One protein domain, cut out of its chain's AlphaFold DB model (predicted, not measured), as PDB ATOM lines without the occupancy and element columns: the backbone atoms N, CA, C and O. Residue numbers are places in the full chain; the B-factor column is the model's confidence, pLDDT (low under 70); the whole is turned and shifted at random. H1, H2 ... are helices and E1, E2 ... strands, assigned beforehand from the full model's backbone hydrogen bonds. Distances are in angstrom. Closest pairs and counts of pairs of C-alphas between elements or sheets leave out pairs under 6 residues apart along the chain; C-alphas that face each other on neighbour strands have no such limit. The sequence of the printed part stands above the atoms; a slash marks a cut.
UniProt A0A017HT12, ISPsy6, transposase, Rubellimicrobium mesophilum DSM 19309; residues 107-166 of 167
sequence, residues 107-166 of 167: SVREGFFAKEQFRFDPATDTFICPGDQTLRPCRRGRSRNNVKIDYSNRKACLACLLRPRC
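This is residues 107 to 166 of the 167 residues of the protein "ISPsy6, transposase" of Rubellimicrobium mesophilum DSM 19309 (UniProt A0A017HT12). A curled sheet of four antiparallel strands, like part of a barrel, leads from a short hairpin, E1 and E2, to a long one, E3 and E4, whose tip, residues 142 to 147, sticks out; the small helix H1 follows E4. The 60 printed residues, under half in named elements, are mostly strand; E1 E2 E3 E4 form a meander, each the antiparallel neighbour of the one before. The whole is only just compact, close to loose (radius of gyration of the C-alphas 12.1 A), and spans 34 by 30 by 19 A.

After residues 107 to 118, look at E1, residues 119 to 121, and E2, residues 126 to 128: N 121 and O 126 are 2.8 A apart. E3, residues 134 to 143, pairs with E2 at N 135 and O 127, 2.7 A, and with E4, residues 146 to 152, at N 141 and O 148, 2.8 A. E1 and E4 are apart. H1, residues 154 to 158, only grazes the sheet; its every O i to N i+4 pair is within hydrogen-bond range.

Find C-alpha 119 at (182.619, 173.949, 152.642), where E1 begins. E3, 23.7 A long, bends by 67 degrees at residue 140; E4 measures 19.4 A. H1 ends at C-alpha 158, (173.660, 162.614, 138.146).

The farthest C-alphas, Asn 145 and Leu 161, are 34.8 A apart. The printed part has no cut; residue 107 is under 70 in pLDDT.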
ATOM      1  N   SER A 107     185.840 156.171 153.284       69.44
ATOM      2  CA  SER A 107     185.922 157.198 152.243       69.44
ATOM      3  C   SER A 107     187.345 157.674 151.954       69.44
ATOM      4  O   SER A 107     187.725 157.804 150.799       69.44
ATOM      5  N   VAL A 108     188.164 157.873 152.990       70.62
ATOM      6  CA  VAL A 108     189.564 158.295 152.814       70.62
ATOM      7  C   VAL A 108     190.417 157.155 152.251       70.62
ATOM      8  O   VAL A 108     191.260 157.393 151.394       70.62
ATOM      9  N   ARG A 109     190.185 155.910 152.695       73.31
ATOM     10  CA  ARG A 109     190.882 154.719 152.173       73.31
ATOM     11  C   ARG A 109     190.522 154.414 150.720       73.31
ATOM     12  O   ARG A 109     191.374 153.951 149.977       73.31
ATOM     13  N   GLU A 110     189.285 154.692 150.332       79.88
ATOM     14  CA  GLU A 110     188.739 154.444 148.993       79.88
ATOM     15  C   GLU A 110     188.978 155.620 148.026       79.88
ATOM     16  O   GLU A 110     188.563 155.572 146.873       79.88
ATOM     17  N   GLY A 111     189.677 156.677 148.465       82.44
ATOM     18  CA  GLY A 111     190.032 157.821 147.617       82.44
ATOM     19  C   GLY A 111     188.875 158.785 147.321       82.44
ATOM     20  O   GLY A 111     188.992 159.641 146.431       82.44
ATOM     21  N   PHE A 112     187.771 158.676 148.064       88.94
ATOM     22  CA  PHE A 112     186.668 159.627 148.005       88.94
ATOM     23  C   PHE A 112     187.058 160.977 148.609       88.94
ATOM     24  O   PHE A 112     187.999 161.097 149.400       88.94
ATOM     25  N   PHE A 113     186.319 162.020 148.237       87.88
ATOM     26  CA  PHE A 113     186.519 163.351 148.790       87.88
ATOM     27  C   PHE A 113     186.305 163.352 150.305       87.88
ATOM     28  O   PHE A 113     185.270 162.930 150.820       87.88
ATOM     29  N   ALA A 114     187.314 163.844 151.018       84.94
ATOM     30  CA  ALA A 114     187.260 164.012 152.461       84.94
ATOM     31  C   ALA A 114     186.301 165.155 152.833       84.94
ATOM     32  O   ALA A 114     186.121 166.093 152.055       84.94
ATOM     33  N   LYS A 115     185.711 165.107 154.034       82.56
ATOM     34  CA  LYS A 115     184.722 166.100 154.498       82.56
ATOM     35  C   LYS A 115     185.288 167.526 154.510       82.56
ATOM     36  O   LYS A 115     184.540 168.471 154.323       82.56
ATOM     37  N   GLU A 116     186.596 167.669 154.683       84.62
ATOM     38  CA  GLU A 116     187.318 168.945 154.692       84.62
ATOM     39  C   GLU A 116     187.313 169.637 153.317       84.62
ATOM     40  O   GLU A 116     187.483 170.848 153.240       84.62
ATOM     41  N   GLN A 117     187.076 168.889 152.234       89.25
ATOM     42  CA  GLN A 117     186.930 169.444 150.885       89.25
ATOM     43  C   GLN A 117     185.501 169.947 150.607       89.25
ATOM     44  O   GLN A 117     185.230 170.464 149.526       89.25
ATOM     45  N   PHE A 118     184.581 169.800 151.565       91.81
ATOM     46  CA  PHE A 118     183.231 170.346 151.494       91.81
ATOM     47  C   PHE A 118     183.127 171.552 152.425       91.81
ATOM     48  O   PHE A 118     183.343 171.441 153.633       91.81
ATOM     49  N   ARG A 119     182.753 172.706 151.874       94.12
ATOM     50  CA  ARG A 119     182.619 173.949 152.642       94.12
ATOM     51  C   ARG A 119     181.188 174.105 153.134       94.12
ATOM     52  O   ARG A 119     180.277 174.143 152.311       94.12
ATOM     53  N   PHE A 120     180.987 174.202 154.444       93.81
ATOM     54  CA  PHE A 120     179.670 174.479 155.021       93.81
ATOM     55  C   PHE A 120     179.354 175.976 154.954       93.81
ATOM     56  O   PHE A 120     180.207 176.798 155.290       93.81
ATOM     57  N   ASP A 121     178.139 176.316 154.534       94.06
ATOM     58  CA  ASP A 121     177.566 177.655 154.628       94.06
ATOM     59  C   ASP A 121     176.466 177.667 155.707       94.06
ATOM     60  O   ASP A 121     175.368 177.143 155.469       94.06
ATOM     61  N   PRO A 122     176.728 178.267 156.885       91.81
ATOM     62  CA  PRO A 122     175.767 178.295 157.981       91.81
ATOM     63  C   PRO A 122     174.548 179.177 157.688       91.81
ATOM     64  O   PRO A 122     173.493 178.944 158.272       91.81
ATOM     65  N   ALA A 123     174.649 180.163 156.786       94.12
ATOM     66  CA  ALA A 123     173.537 181.064 156.483       94.12
ATOM     67  C   ALA A 123     172.412 180.357 155.716       94.12
ATOM     68  O   ALA A 123     171.247 180.741 155.814       94.12
ATOM     69  N   THR A 124     172.758 179.328 154.941       93.50
ATOM     70  CA  THR A 124     171.811 178.612 154.081       93.50
ATOM     71  C   THR A 124     171.605 177.149 154.475       93.50
ATOM     72  O   THR A 124     170.787 176.480 153.842       93.50
ATOM     73  N   ASP A 125     172.314 176.655 155.501       93.94
ATOM     74  CA  ASP A 125     172.406 175.228 155.859       93.94
ATOM     75  C   ASP A 125     172.715 174.368 154.620       93.94
ATOM     76  O   ASP A 125     172.001 173.425 154.265       93.94
ATOM     77  N   THR A 126     173.765 174.749 153.887       95.88
ATOM     78  CA  THR A 126     174.204 174.024 152.688       95.88
ATOM     79  C   THR A 126     175.691 173.716 152.712       95.88
ATOM     80  O   THR A 126     176.475 174.343 153.418       95.88
ATOM     81  N   PHE A 127     176.092 172.729 151.913       95.25
ATOM     82  CA  PHE A 127     177.499 172.472 151.624       95.25
ATOM     83  C   PHE A 127     177.822 172.844 150.182       95.25
ATOM     84  O   PHE A 127     177.025 172.595 149.283       95.25
ATOM     85  N   ILE A 128     179.019 173.362 149.940       95.19
ATOM     86  CA  ILE A 128     179.605 173.485 148.605       95.19
ATOM     87  C   ILE A 128     180.587 172.331 148.430       95.19
ATOM     88  O   ILE A 128     181.487 172.151 149.253       95.19
ATOM     89  N   CYS A 129     180.375 171.514 147.399       93.75
ATOM     90  CA  CYS A 129     181.241 170.375 147.103       93.75
ATOM     91  C   CYS A 129     182.483 170.785 146.285       93.75
ATOM     92  O   CYS A 129     182.499 171.878 145.723       93.75
ATOM     93  N   PRO A 130     183.480 169.894 146.118       92.31
ATOM     94  CA  PRO A 130     184.674 170.160 145.298       92.31
ATOM     95  C   PRO A 130     184.412 170.451 143.811       92.31
ATOM     96  O   PRO A 130     185.317 170.868 143.102       92.31
ATOM     97  N   GLY A 131     183.201 170.174 143.320       92.25
ATOM     98  CA  GLY A 131     182.750 170.530 141.970       92.25
ATOM     99  C   GLY A 131     181.903 171.806 141.928       92.25
ATOM    100  O   GLY A 131     181.088 171.950 141.017       92.25
ATOM    101  N   ASP A 132     182.006 172.655 142.954       93.12
ATOM    102  CA  ASP A 132     181.310 173.941 143.098       93.12
ATOM    103  C   ASP A 132     179.774 173.858 143.049       93.12
ATOM    104  O   ASP A 132     179.080 174.823 142.736       93.12
ATOM    105  N   GLN A 133     179.209 172.695 143.384       94.88
ATOM    106  CA  GLN A 133     177.761 172.510 143.464       94.88
ATOM    107  C   GLN A 133     177.271 172.674 144.900       94.88
ATOM    108  O   GLN A 133     177.819 172.079 145.831       94.88
ATOM    109  N   THR A 134     176.174 173.412 145.066       96.19
ATOM    110  CA  THR A 134     175.467 173.523 146.344       96.19
ATOM    111  C   THR A 134     174.686 172.242 146.632       96.19
ATOM    112  O   THR A 134     173.829 171.832 145.844       96.19
ATOM    113  N   LEU A 135     174.959 171.628 147.778       95.69
ATOM    114  CA  LEU A 135     174.297 170.450 148.322       95.69
ATOM    115  C   LEU A 135     173.329 170.878 149.425       95.69
ATOM    116  O   LEU A 135     173.710 171.594 150.351       95.69
ATOM    117  N   ARG A 136     172.083 170.411 149.342       95.62
ATOM    118  CA  ARG A 136     171.027 170.715 150.316       95.62
ATOM    119  C   ARG A 136     170.719 169.486 151.170       95.62
ATOM    120  O   ARG A 136     170.905 168.364 150.684       95.62
ATOM    121  N   PRO A 137     170.233 169.668 152.408       95.44
ATOM    122  CA  PRO A 137     169.830 168.553 153.253       95.44
ATOM    123  C   PRO A 137     168.708 167.767 152.567       95.44
ATOM    124  O   PRO A 137     167.686 168.330 152.175       95.44
ATOM    125  N   CYS A 138     168.904 166.461 152.390       93.06
ATOM    126  CA  CYS A 138     167.956 165.603 151.674       93.06
ATOM    127  C   CYS A 138     167.439 164.428 152.507       93.06
ATOM    128  O   CYS A 138     166.369 163.896 152.214       93.06
ATOM    129  N   ARG A 139     168.180 163.998 153.533       92.44
ATOM    130  CA  ARG A 139     167.765 162.911 154.426       92.44
ATOM    131  C   ARG A 139     168.251 163.190 155.839       92.44
ATOM    132  O   ARG A 139     169.370 163.652 156.031       92.44
ATOM    133  N   ARG A 140     167.410 162.878 156.822       94.69
ATOM    134  CA  ARG A 140     167.778 162.844 158.239       94.69
ATOM    135  C   ARG A 140     167.712 161.404 158.734       94.69
ATOM    136  O   ARG A 140     166.834 160.646 158.331       94.69
ATOM    137  N   GLY A 141     168.642 161.036 159.595       91.50
ATOM    138  CA  GLY A 141     168.737 159.729 160.222       91.50
ATOM    139  C   GLY A 141     169.424 159.830 161.578       91.50
ATOM    140  O   GLY A 141     169.668 160.924 162.091       91.50
ATOM    141  N   ARG A 142     169.753 158.678 162.155       90.44
ATOM    142  CA  ARG A 142     170.519 158.585 163.401       90.44
ATOM    143  C   ARG A 142     171.801 157.803 163.159       90.44
ATOM    144  O   ARG A 142     171.801 156.820 162.421       90.44
ATOM    145  N   SER A 143     172.886 158.249 163.772       81.69
ATOM    146  CA  SER A 143     174.149 157.522 163.836       81.69
ATOM    147  C   SER A 143     174.586 157.478 165.289       81.69
ATOM    148  O   SER A 143     174.950 158.505 165.858       81.69
ATOM    149  N   ARG A 144     174.512 156.288 165.900       81.38
ATOM    150  CA  ARG A 144     174.641 156.129 167.357       81.38
ATOM    151  C   ARG A 144     173.656 157.077 168.063       81.38
ATOM    152  O   ARG A 144     172.465 157.017 167.762       81.38
ATOM    153  N   ASN A 145     174.151 157.971 168.915       78.88
ATOM    154  CA  ASN A 145     173.345 158.947 169.650       78.88
ATOM    155  C   ASN A 145     173.197 160.292 168.918       78.88
ATOM    156  O   ASN A 145     172.491 161.169 169.403       78.88
ATOM    157  N   ASN A 146     173.797 160.440 167.731       79.50
ATOM    158  CA  ASN A 146     173.852 161.705 167.001       79.50
ATOM    159  C   ASN A 146     172.867 161.743 165.828       79.50
ATOM    160  O   ASN A 146     172.571 160.725 165.185       79.50
ATOM    161  N   VAL A 147     172.383 162.944 165.507       87.44
ATOM    162  CA  VAL A 147     171.592 163.187 164.294       87.44
ATOM    163  C   VAL A 147     172.525 163.163 163.087       87.44
ATOM    164  O   VAL A 147     173.509 163.894 163.021       87.44
ATOM    165  N   LYS A 148     172.204 162.323 162.102       88.88
ATOM    166  CA  LYS A 148     172.898 162.287 160.813       88.88
ATOM    167  C   LYS A 148     172.050 163.014 159.779       88.88
ATOM    168  O   LYS A 148     170.890 162.655 159.587       88.88
ATOM    169  N   ILE A 149     172.626 163.992 159.088       92.44
ATOM    170  CA  ILE A 149     171.988 164.672 157.956       92.44
ATOM    171  C   ILE A 149     172.821 164.389 156.706       92.44
ATOM    172  O   ILE A 149     174.025 164.643 156.693       92.44
ATOM    173  N   ASP A 150     172.182 163.846 155.673       92.06
ATOM    174  CA  ASP A 150     172.798 163.649 154.364       92.06
ATOM    175  C   ASP A 150     172.484 164.859 153.475       92.06
ATOM    176  O   ASP A 150     171.332 165.306 153.400       92.06
ATOM    177  N   TYR A 151     173.505 165.358 152.776       93.88
ATOM    178  CA  TYR A 151     173.422 166.502 151.870       93.88
ATOM    179  C   TYR A 151     173.688 166.041 150.442       93.88
ATOM    180  O   TYR A 151     174.681 165.366 150.177       93.88
ATOM    181  N   SER A 152     172.821 166.408 149.498       93.44
ATOM    182  CA  SER A 152     173.031 166.073 148.088       93.44
ATOM    183  C   SER A 152     172.406 167.097 147.146       93.44
ATOM    184  O   SER A 152     171.570 167.917 147.528       93.44
ATOM    185  N   ASN A 153     172.808 167.033 145.879       94.50
ATOM    186  CA  ASN A 153     172.150 167.731 144.785       94.50
ATOM    187  C   ASN A 153     171.908 166.732 143.659       94.50
ATOM    188  O   ASN A 153     172.728 166.575 142.762       94.50
ATOM    189  N   ARG A 154     170.779 166.016 143.713       90.19
ATOM    190  CA  ARG A 154     170.509 164.891 142.803       90.19
ATOM    191  C   ARG A 154     170.629 165.270 141.323       90.19
ATOM    192  O   ARG A 154     171.148 164.471 140.551       90.19
ATOM    193  N   LYS A 155     170.187 166.474 140.938       91.81
ATOM    194  CA  LYS A 155     170.275 166.959 139.551       91.81
ATOM    195  C   LYS A 155     171.730 167.144 139.122       91.81
ATOM    196  O   LYS A 155     172.125 166.593 138.101       91.81
ATOM    197  N   ALA A 156     172.529 167.848 139.923       92.06
ATOM    198  CA  ALA A 156     173.937 168.079 139.614       92.06
ATOM    199  C   ALA A 156     174.772 166.791 139.707       92.06
ATOM    200  O   ALA A 156     175.596 166.513 138.841       92.06
ATOM    201  N   CYS A 157     174.527 165.955 140.719       91.38
ATOM    202  CA  CYS A 157     175.280 164.726 140.953       91.38
ATOM    203  C   CYS A 157     175.095 163.689 139.839       91.38
ATOM    204  O   CYS A 157     176.040 162.966 139.548       91.38
ATOM    205  N   LEU A 158     173.917 163.598 139.207       89.88
ATOM    206  CA  LEU A 158     173.660 162.614 138.146       89.88
ATOM    207  C   LEU A 158     174.562 162.805 136.918       89.88
ATOM    208  O   LEU A 158     174.990 161.808 136.345       89.88
ATOM    209  N   ALA A 159     174.868 164.055 136.558       90.19
ATOM    210  CA  ALA A 159     175.700 164.410 135.406       90.19
ATOM    211  C   ALA A 159     177.157 164.755 135.782       90.19
ATOM    212  O   ALA A 159     177.941 165.161 134.927       90.19
ATOM    213  N   CYS A 160     177.533 164.630 137.058       92.06
ATOM    214  CA  CYS A 160     178.833 165.080 137.549       92.06
ATOM    215  C   CYS A 160     179.944 164.058 137.269       92.06
ATOM    216  O   CYS A 160     179.892 162.925 137.748       92.06
ATOM    217  N   LEU A 161     181.006 164.493 136.584       90.62
ATOM    218  CA  LEU A 161     182.201 163.680 136.311       90.62
ATOM    219  C   LEU A 161     182.973 163.295 137.582       90.62
ATOM    220  O   LEU A 161     183.676 162.289 137.602       90.62
ATOM    221  N   LEU A 162     182.821 164.070 138.658       91.00
ATOM    222  CA  LEU A 162     183.463 163.808 139.946       91.00
ATOM    223  C   LEU A 162     182.692 162.793 140.805       91.00
ATOM    224  O   LEU A 162     183.203 162.368 141.841       91.00
ATOM    225  N   ARG A 163     181.488 162.370 140.384       89.00
ATOM    226  CA  ARG A 163     180.627 161.432 141.125       89.00
ATOM    227  C   ARG A 163     181.330 160.137 141.564       89.00
ATOM    228  O   ARG A 163     181.057 159.726 142.688       89.00
ATOM    229  N   PRO A 164     182.233 159.507 140.778       89.31
ATOM    230  CA  PRO A 164     182.951 158.305 141.219       89.31
ATOM    231  C   PRO A 164     183.834 158.512 142.459       89.31
ATOM    232  O   PRO A 164     184.246 157.538 143.076       89.31
ATOM    233  N   ARG A 165     184.134 159.766 142.823       89.06
ATOM    234  CA  ARG A 165     184.914 160.134 144.011       89.06
ATOM    235  C   ARG A 165     184.046 160.670 145.159       89.06
ATOM    236  O   ARG A 165     184.588 161.152 146.151       89.06
ATOM    237  N   CYS A 166     182.721 160.627 145.037       87.94
ATOM    238  CA  CYS A 166     181.779 161.097 146.055       87.94
ATOM    239  C   CYS A 166     181.159 159.926 146.835       87.94
ATOM    240  O   CYS A 166     181.105 158.804 146.334       87.94
TER     241      CYS A 166